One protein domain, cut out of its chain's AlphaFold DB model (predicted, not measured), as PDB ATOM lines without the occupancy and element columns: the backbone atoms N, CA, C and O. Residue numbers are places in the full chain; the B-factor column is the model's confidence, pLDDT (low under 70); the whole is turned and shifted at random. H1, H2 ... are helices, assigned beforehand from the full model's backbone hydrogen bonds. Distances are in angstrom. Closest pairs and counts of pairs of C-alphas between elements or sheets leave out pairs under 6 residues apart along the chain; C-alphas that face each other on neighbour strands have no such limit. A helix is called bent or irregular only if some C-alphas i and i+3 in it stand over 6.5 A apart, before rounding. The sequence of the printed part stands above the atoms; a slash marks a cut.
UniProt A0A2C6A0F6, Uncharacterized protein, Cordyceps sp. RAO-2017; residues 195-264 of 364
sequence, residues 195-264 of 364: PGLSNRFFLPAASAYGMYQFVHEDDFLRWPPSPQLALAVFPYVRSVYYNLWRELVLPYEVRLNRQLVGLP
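Overview. This is residues 195 to 264 of the 364 residues of an uncharacterized protein of Cordyceps sp. RAO-2017 (UniProt A0A2C6A0F6). A helical hairpin of two long helices, H1 and H2, is drawn out at one end by a shorter helix, H3, which follows H2; residues 256 to 262, of which 256 to 261 belong to H3, stick out. At the hairpin's other end, residues 217 to 226 make the loop between H1 and H2. The printed part has 70 residues with three named helices, in the order H1, H2, H3, and no named strand: all helix. The whole is extended, with a radius of gyration of the C-alphas of 17.9 A, and only just a rod, spanning 58 by 25 by 14 A.

Arrangement. H1, residues 195 to 216, has a kink of 30 degrees near residue 202. It touches H2, residues 227 to 248, which does so with residues 229 to 239 alone; the closest C-alphas, those of Ala 206 and Ala 232, are 5.0 A apart. They form a helical hairpin, running opposite ways at a shallow tilt of 32 degrees, only just short of steep. H2 has a kink of 36 degrees near residue 234 and is irregular: C-alphas 232 and 235 are 7.1 A apart. H3, residues 250 to 261, is near H2, and the two meet only through their link. H1 and H3 are apart. In H3 every O i to N i+4 pair is within hydrogen-bond range; in H1 17 of 18 are, and in H2 16 of 18.

Along the chain. H1 begins at C-alpha 195 (149.746, 126.483, 153.439) and is 30.5 A long from first to last C-alpha. H2 begins at C-alpha 227 (159.124, 112.284, 138.007) and is 30.2 A long. H3, 16.3 A long, ends at C-alpha 261 (156.646, 151.282, 158.649).

Size, cuts and confidence. The C-alphas farthest apart, those of Asp 218 and Gly 262, are 58.5 A apart. The printed part has no cut. The link from H1 to H2 is short, and that from H2 to H3 is tight. The mean pLDDT of the printed part is 83.9, and no printed residue is under 70.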
ATOM      1  N   PRO A 195     148.653 127.447 153.312       70.88
ATOM      2  CA  PRO A 195     149.746 126.483 153.439       70.88
ATOM      3  C   PRO A 195     149.465 125.401 154.493       70.88
ATOM      4  O   PRO A 195     149.730 124.229 154.238       70.88
ATOM      5  N   GLY A 196     148.844 125.755 155.625       70.62
ATOM      6  CA  GLY A 196     148.497 124.792 156.679       70.62
ATOM      7  C   GLY A 196     147.487 123.734 156.229       70.62
ATOM      8  O   GLY A 196     147.673 122.546 156.470       70.62
ATOM      9  N   LEU A 197     146.447 124.152 155.509       73.19
ATOM     10  CA  LEU A 197     145.418 123.240 155.024       73.19
ATOM     11  C   LEU A 197     145.908 122.432 153.814       73.19
ATOM     12  O   LEU A 197     145.602 121.250 153.703       73.19
ATOM     13  N   SER A 198     146.760 123.020 152.969       74.56
ATOM     14  CA  SER A 198     147.422 122.298 151.883       74.56
ATOM     15  C   SER A 198     148.274 121.136 152.406       74.56
ATOM     16  O   SER A 198     148.173 120.032 151.883       74.56
ATOM     17  N   ASN A 199     149.026 121.330 153.494       77.94
ATOM     18  CA  ASN A 199     149.849 120.267 154.069       77.94
ATOM     19  C   ASN A 199     148.983 119.116 154.603       77.94
ATOM     20  O   ASN A 199     149.341 117.957 154.427       77.94
ATOM     21  N   ARG A 200     147.801 119.416 155.160       77.69
ATOM     22  CA  ARG A 200     146.860 118.397 155.650       77.69
ATOM     23  C   ARG A 200     146.307 117.493 154.546       77.69
ATOM     24  O   ARG A 200     146.024 116.335 154.819       77.69
ATOM     25  N   PHE A 201     146.154 117.996 153.321       80.06
ATOM     26  CA  PHE A 201     145.632 117.206 152.200       80.06
ATOM     27  C   PHE A 201     146.734 116.612 151.316       80.06
ATOM     28  O   PHE A 201     146.642 115.453 150.920       80.06
ATOM     29  N   PHE A 202     147.793 117.372 151.019       80.19
ATOM     30  CA  PHE A 202     148.855 116.916 150.122       80.19
ATOM     31  C   PHE A 202     149.814 115.922 150.778       80.19
ATOM     32  O   PHE A 202     150.282 115.033 150.074       80.19
ATOM     33  N   LEU A 203     150.104 116.028 152.084       82.38
ATOM     34  CA  LEU A 203     151.031 115.093 152.739       82.38
ATOM     35  C   LEU A 203     150.470 113.662 152.784       82.38
ATOM     36  O   LEU A 203     151.176 112.769 152.320       82.38
ATOM     37  N   PRO A 204     149.214 113.414 153.221       84.31
ATOM     38  CA  PRO A 204     148.661 112.059 153.210       84.31
ATOM     39  C   PRO A 204     148.448 111.516 151.794       84.31
ATOM     40  O   PRO A 204     148.670 110.339 151.529       84.31
ATOM     41  N   ALA A 205     148.051 112.371 150.844       84.00
ATOM     42  CA  ALA A 205     147.902 111.951 149.453       84.00
ATOM     43  C   ALA A 205     149.249 111.531 148.841       84.00
ATOM     44  O   ALA A 205     149.325 110.536 148.122       84.00
ATOM     45  N   ALA A 206     150.323 112.263 149.145       84.62
ATOM     46  CA  ALA A 206     151.657 111.943 148.661       84.62
ATOM     47  C   ALA A 206     152.296 110.760 149.395       84.62
ATOM     48  O   ALA A 206     153.015 109.996 148.757       84.62
ATOM     49  N   SER A 207     152.021 110.567 150.693       84.69
ATOM     50  CA  SER A 207     152.447 109.366 151.422       84.69
ATOM     51  C   SER A 207     151.794 108.116 150.837       84.69
ATOM     52  O   SER A 207     152.496 107.158 150.525       84.69
ATOM     53  N   ALA A 208     150.482 108.156 150.592       86.25
ATOM     54  CA  ALA A 208     149.744 107.058 149.982       86.25
ATOM     55  C   ALA A 208     150.229 106.774 148.554       86.25
ATOM     56  O   ALA A 208     150.448 105.617 148.202       86.25
ATOM     57  N   TYR A 209     150.453 107.815 147.745       87.44
ATOM     58  CA  TYR A 209     150.988 107.662 146.390       87.44
ATOM     59  C   TYR A 209     152.414 107.097 146.388       87.44
ATOM     60  O   TYR A 209     152.706 106.167 145.642       87.44
ATOM     61  N   GLY A 210     153.295 107.615 147.247       85.31
ATOM     62  CA  GLY A 210     154.661 107.115 147.389       85.31
ATOM     63  C   GLY A 210     154.702 105.666 147.870       85.31
ATOM     64  O   GLY A 210     155.445 104.869 147.311       85.31
ATOM     65  N   MET A 211     153.860 105.303 148.844       85.06
ATOM     66  CA  MET A 211     153.725 103.926 149.326       85.06
ATOM     67  C   MET A 211     153.199 102.997 148.229       85.06
ATOM     68  O   MET A 211     153.733 101.912 148.027       85.06
ATOM     69  N   TYR A 212     152.184 103.435 147.481       87.50
ATOM     70  CA  TYR A 212     151.643 102.676 146.358       87.50
ATOM     71  C   TYR A 212     152.722 102.392 145.306       87.50
ATOM     72  O   TYR A 212     152.903 101.236 144.926       87.50
ATOM     73  N   GLN A 213     153.480 103.411 144.893       84.62
ATOM     74  CA  GLN A 213     154.547 103.241 143.903       84.62
ATOM     75  C   GLN A 213     155.712 102.409 144.436       84.62
ATOM     76  O   GLN A 213     156.221 101.566 143.711       84.62
ATOM     77  N   PHE A 214     156.086 102.569 145.706       83.50
ATOM     78  CA  PHE A 214     157.122 101.750 146.337       83.50
ATOM     79  C   PHE A 214     156.772 100.254 146.348       83.50
ATOM     80  O   PHE A 214     157.657  99.417 146.230       83.50
ATOM     81  N   VAL A 215     155.484  99.912 146.469       86.12
ATOM     82  CA  VAL A 215     155.011  98.518 146.443       86.12
ATOM     83  C   VAL A 215     154.922  97.950 145.021       86.12
ATOM     84  O   VAL A 215     155.085  96.747 144.844       86.12
ATOM     85  N   HIS A 216     154.637  98.781 144.013       83.62
ATOM     86  CA  HIS A 216     154.429  98.321 142.632       83.62
ATOM     87  C   HIS A 216     155.688  98.401 141.758       83.62
ATOM     88  O   HIS A 216     155.779  97.685 140.762       83.62
ATOM     89  N   GLU A 217     156.645  99.263 142.105       81.06
ATOM     90  CA  GLU A 217     157.850  99.515 141.320       81.06
ATOM     91  C   GLU A 217     159.111  99.321 142.185       81.06
ATOM     92  O   GLU A 217     159.471 100.181 142.988       81.06
ATOM     93  N   ASP A 218     159.850  98.227 141.956       77.38
ATOM     94  CA  ASP A 218     161.119  97.922 142.654       77.38
ATOM     95  C   ASP A 218     162.225  98.976 142.403       77.38
ATOM     96  O   ASP A 218     163.222  99.058 143.120       77.38
ATOM     97  N   ASP A 219     162.034  99.820 141.385       77.00
ATOM     98  CA  ASP A 219     162.982 100.826 140.907       77.00
ATOM     99  C   ASP A 219     162.603 102.268 141.270       77.00
ATOM    100  O   ASP A 219     163.208 103.223 140.769       77.00
ATOM    101  N   PHE A 220     161.622 102.447 142.161       78.00
ATOM    102  CA  PHE A 220     161.118 103.759 142.567       78.00
ATOM    103  C   PHE A 220     162.220 104.686 143.125       78.00
ATOM    104  O   PHE A 220     162.212 105.890 142.866       78.00
ATOM    105  N   LEU A 221     163.214 104.126 143.830       81.75
ATOM    106  CA  LEU A 221     164.316 104.850 144.485       81.75
ATOM    107  C   LEU A 221     165.597 104.962 143.630       81.75
ATOM    108  O   LEU A 221     166.708 104.971 144.164       81.75
ATOM    109  N   ARG A 222     165.491 105.034 142.298       83.44
ATOM    110  CA  ARG A 222     166.659 105.263 141.428       83.44
ATOM    111  C   ARG A 222     167.038 106.747 141.350       83.44
ATOM    112  O   ARG A 222     166.178 107.622 141.301       83.44
ATOM    113  N   TRP A 223     168.345 107.020 141.315       79.75
ATOM    114  CA  TRP A 223     168.917 108.347 141.061       79.75
ATOM    115  C   TRP A 223     169.447 108.416 139.620       79.75
ATOM    116  O   TRP A 223     170.191 107.509 139.234       79.75
ATOM    117  N   PRO A 224     169.142 109.456 138.815       82.38
ATOM    118  CA  PRO A 224     168.399 110.690 139.115       82.38
ATOM    119  C   PRO A 224     166.908 110.456 139.421       82.38
ATOM    120  O   PRO A 224     166.349 109.470 138.944       82.38
ATOM    121  N   PRO A 225     166.263 111.344 140.206       81.50
ATOM    122  CA  PRO A 225     164.902 111.132 140.686       81.50
ATOM    123  C   PRO A 225     163.920 111.001 139.519       81.50
ATOM    124  O   PRO A 225     163.859 111.869 138.644       81.50
ATOM    125  N   SER A 226     163.129 109.928 139.524       83.69
ATOM    126  CA  SER A 226     162.019 109.781 138.585       83.69
ATOM    127  C   SER A 226     160.972 110.884 138.831       83.69
ATOM    128  O   SER A 226     160.848 111.386 139.956       83.69
ATOM    129  N   PRO A 227     160.181 111.287 137.818       82.19
ATOM    130  CA  PRO A 227     159.124 112.284 138.007       82.19
ATOM    131  C   PRO A 227     158.103 111.856 139.073       82.19
ATOM    132  O   PRO A 227     157.556 112.698 139.778       82.19
ATOM    133  N   GLN A 228     157.890 110.551 139.239       84.56
ATOM    134  CA  GLN A 228     157.009 110.004 140.266       84.56
ATOM    135  C   GLN A 228     157.591 110.178 141.678       84.56
ATOM    136  O   GLN A 228     156.886 110.632 142.578       84.56
ATOM    137  N   LEU A 229     158.888 109.889 141.863       86.25
ATOM    138  CA  LEU A 229     159.593 110.134 143.124       86.25
ATOM    139  C   LEU A 229     159.570 111.629 143.469       86.25
ATOM    140  O   LEU A 229     159.291 112.005 144.606       86.25
ATOM    141  N   ALA A 230     159.813 112.494 142.480       86.19
ATOM    142  CA  ALA A 230     159.765 113.939 142.668       86.19
ATOM    143  C   ALA A 230     158.380 114.405 143.149       86.19
ATOM    144  O   ALA A 230     158.302 115.203 144.082       86.19
ATOM    145  N   LEU A 231     157.293 113.877 142.574       84.19
ATOM    146  CA  LEU A 231     155.925 114.184 143.005       84.19
ATOM    147  C   LEU A 231     155.624 113.691 144.427       84.19
ATOM    148  O   LEU A 231     154.976 114.410 145.187       84.19
ATOM    149  N   ALA A 232     156.116 112.508 144.804       86.38
ATOM    150  CA  ALA A 232     155.936 111.965 146.149       86.38
ATOM    151  C   ALA A 232     156.709 112.768 147.212       86.38
ATOM    152  O   ALA A 232     156.199 113.012 148.302       86.38
ATOM    153  N   VAL A 233     157.927 113.218 146.893       86.94
ATOM    154  CA  VAL A 233     158.823 113.906 147.840       86.94
ATOM    155  C   VAL A 233     158.556 115.418 147.924       86.94
ATOM    156  O   VAL A 233     158.762 116.029 148.975       86.94
ATOM    157  N   PHE A 234     158.055 116.043 146.854       86.12
ATOM    158  CA  PHE A 234     157.818 117.490 146.775       86.12
ATOM    159  C   PHE A 234     157.038 118.103 147.956       86.12
ATOM    160  O   PHE A 234     157.507 119.109 148.503       86.12
ATOM    161  N   PRO A 235     155.884 117.560 148.399       85.19
ATOM    162  CA  PRO A 235     155.137 118.168 149.499       85.19
ATOM    163  C   PRO A 235     155.890 118.089 150.832       85.19
ATOM    164  O   PRO A 235     155.778 119.015 151.635       85.19
ATOM    165  N   TYR A 236     156.728 117.068 151.043       85.38
ATOM    166  CA  TYR A 236     157.592 116.989 152.223       85.38
ATOM    167  C   TYR A 236     158.650 118.082 152.204       85.38
ATOM    168  O   TYR A 236     158.744 118.850 153.160       85.38
ATOM    169  N   VAL A 237     159.377 118.233 151.092       89.00
ATOM    170  CA  VAL A 237     160.388 119.292 150.933       89.00
ATOM    171  C   VAL A 237     159.758 120.671 151.120       89.00
ATOM    172  O   VAL A 237     160.289 121.502 151.855       89.00
ATOM    173  N   ARG A 238     158.583 120.900 150.521       85.44
ATOM    174  CA  ARG A 238     157.812 122.136 150.694       85.44
ATOM    175  C   ARG A 238     157.432 122.370 152.156       85.44
ATOM    176  O   ARG A 238     157.548 123.500 152.624       85.44
ATOM    177  N   SER A 239     156.961 121.344 152.863       83.62
ATOM    178  CA  SER A 239     156.545 121.466 154.265       83.62
ATOM    179  C   SER A 239     157.723 121.806 155.179       83.62
ATOM    180  O   SER A 239     157.617 122.729 155.984       83.62
ATOM    181  N   VAL A 240     158.868 121.142 154.988       87.44
ATOM    182  CA  VAL A 240     160.106 121.405 155.730       87.44
ATOM    183  C   VAL A 240     160.592 122.820 155.447       87.44
ATOM    184  O   VAL A 240     160.842 123.573 156.383       87.44
ATOM    185  N   TYR A 241     160.638 123.224 154.175       87.88
ATOM    186  CA  TYR A 241     160.998 124.587 153.793       87.88
ATOM    187  C   TYR A 241     160.076 125.627 154.442       87.88
ATOM    188  O   TYR A 241     160.553 126.618 154.985       87.88
ATOM    189  N   TYR A 242     158.758 125.406 154.415       83.56
ATOM    190  CA  TYR A 242     157.796 126.342 154.993       83.56
ATOM    191  C   TYR A 242     157.920 126.431 156.517       83.56
ATOM    192  O   TYR A 242     157.837 127.528 157.066       83.56
ATOM    193  N   ASN A 243     158.151 125.307 157.196       83.56
ATOM    194  CA  ASN A 243     158.377 125.287 158.640       83.56
ATOM    195  C   ASN A 243     159.668 126.026 159.007       83.56
ATOM    196  O   ASN A 243     159.629 126.928 159.840       83.56
ATOM    197  N   LEU A 244     160.774 125.744 158.309       88.56
ATOM    198  CA  LEU A 244     162.040 126.454 158.504       88.56
ATOM    199  C   LEU A 244     161.898 127.951 158.226       88.56
ATOM    200  O   LEU A 244     162.368 128.769 159.008       88.56
ATOM    201  N   TRP A 245     161.210 128.335 157.149       86.69
ATOM    202  CA  TRP A 245     160.939 129.739 156.841       86.69
ATOM    203  C   TRP A 245     160.106 130.417 157.933       86.69
ATOM    204  O   TRP A 245     160.383 131.549 158.326       86.69
ATOM    205  N   ARG A 246     159.079 129.729 158.439       84.19
ATOM    206  CA  ARG A 246     158.176 130.262 159.459       84.19
ATOM    207  C   ARG A 246     158.874 130.464 160.801       84.19
ATOM    208  O   ARG A 246     158.598 131.455 161.469       84.19
ATOM    209  N   GLU A 247     159.758 129.554 161.184       85.88
ATOM    210  CA  GLU A 247     160.514 129.658 162.433       85.88
ATOM    211  C   GLU A 247     161.685 130.642 162.302       85.88
ATOM    212  O   GLU A 247     161.883 131.487 163.174       85.88
ATOM    213  N   LEU A 248     162.439 130.578 161.199       89.62
ATOM    214  CA  LEU A 248     163.708 131.295 161.062       89.62
ATOM    215  C   LEU A 248     163.615 132.630 160.339       89.62
ATOM    216  O   LEU A 248     164.471 133.464 160.587       89.62
ATOM    217  N   VAL A 249     162.665 132.852 159.429       89.06
ATOM    218  CA  VAL A 249     162.654 134.057 158.576       89.06
ATOM    219  C   VAL A 249     161.474 134.965 158.880       89.06
ATOM    220  O   VAL A 249     161.658 136.172 159.036       89.06
ATOM    221  N   LEU A 250     160.280 134.399 159.064       88.25
ATOM    222  CA  LEU A 250     159.069 135.155 159.379       88.25
ATOM    223  C   LEU A 250     159.220 136.133 160.565       88.25
ATOM    224  O   LEU A 250     158.791 137.280 160.420       88.25
ATOM    225  N   PRO A 251     159.828 135.775 161.720       87.38
ATOM    226  CA  PRO A 251     159.968 136.730 162.821       87.38
ATOM    227  C   PRO A 251     160.868 137.918 162.458       87.38
ATOM    228  O   PRO A 251     160.612 139.039 162.905       87.38
ATOM    229  N   TYR A 252     161.891 137.704 161.628       88.12
ATOM    230  CA  TYR A 252     162.769 138.777 161.163       88.12
ATOM    231  C   TYR A 252     162.091 139.637 160.103       88.12
ATOM    232  O   TYR A 252     162.207 140.856 160.164       88.12
ATOM    233  N   GLU A 253     161.341 139.034 159.182       89.62
ATOM    234  CA  GLU A 253     160.576 139.754 158.164       89.62
ATOM    235  C   GLU A 253     159.516 140.658 158.802       89.62
ATOM    236  O   GLU A 253     159.415 141.836 158.466       89.62
ATOM    237  N   VAL A 254     158.771 140.152 159.790       87.38
ATOM    238  CA  VAL A 254     157.782 140.948 160.534       87.38
ATOM    239  C   VAL A 254     158.457 142.083 161.303       87.38
ATOM    240  O   VAL A 254     157.946 143.205 161.320       87.38
ATOM    241  N   ARG A 255     159.612 141.817 161.924       86.50
ATOM    242  CA  ARG A 255     160.386 142.843 162.633       86.50
ATOM    243  C   ARG A 255     160.879 143.926 161.673       86.50
ATOM    244  O   ARG A 255     160.697 145.104 161.965       86.50
ATOM    245  N   LEU A 256     161.441 143.538 160.530       88.62
ATOM    246  CA  LEU A 256     161.953 144.455 159.515       88.62
ATOM    247  C   LEU A 256     160.827 145.277 158.875       88.62
ATOM    248  O   LEU A 256     160.934 146.496 158.797       88.62
ATOM    249  N   ASN A 257     159.718 144.645 158.485       90.69
ATOM    250  CA  ASN A 257     158.561 145.344 157.920       90.69
ATOM    251  C   ASN A 257     157.978 146.360 158.906       90.69
ATOM    252  O   ASN A 257     157.641 147.472 158.516       90.69
ATOM    253  N   ARG A 258     157.911 146.029 160.200       84.50
ATOM    254  CA  ARG A 258     157.470 146.989 161.224       84.50
ATOM    255  C   ARG A 258     158.431 148.162 161.386       84.50
ATOM    256  O   ARG A 258     157.964 149.291 161.499       84.50
ATOM    257  N   GLN A 259     159.739 147.909 161.343       88.19
ATOM    258  CA  GLN A 259     160.754 148.964 161.366       88.19
ATOM    259  C   GLN A 259     160.643 149.888 160.147       88.19
ATOM    260  O   GLN A 259     160.699 151.103 160.304       88.19
ATOM    261  N   LEU A 260     160.419 149.330 158.953       88.38
ATOM    262  CA  LEU A 260     160.216 150.102 157.724       88.38
ATOM    263  C   LEU A 260     158.958 150.982 157.782       88.38
ATOM    264  O   LEU A 260     158.964 152.088 157.251       88.38
ATOM    265  N   VAL A 261     157.895 150.518 158.448       89.62
ATOM    266  CA  VAL A 261     156.646 151.282 158.649       89.62
ATOM    267  C   VAL A 261     156.749 152.252 159.847       89.62
ATOM    268  O   VAL A 261     155.862 153.074 160.058       89.62
ATOM    269  N   GLY A 262     157.842 152.214 160.619       85.44
ATOM    270  CA  GLY A 262     158.073 153.105 161.761       85.44
ATOM    271  C   GLY A 262     157.273 152.747 163.020       85.44
ATOM    272  O   GLY A 262     157.118 153.589 163.903       85.44
ATOM    273  N   LEU A 263     156.753 151.518 163.119       78.44
ATOM    274  CA  LEU A 263     156.082 151.034 164.329       78.44
ATOM    275  C   LEU A 263     157.114 150.618 165.394       78.44
ATOM    276  O   LEU A 263     158.191 150.124 165.041       78.44
ATOM    277  N   PRO A 264     156.792 150.757 166.695       72.75
ATOM    278  CA  PRO A 264     157.677 150.311 167.765       72.75
ATOM    279  C   PRO A 264     157.942 148.794 167.677       72.75
ATOM    280  O   PRO A 264     157.069 148.029 167.243       72.75
TER     281      PRO A 264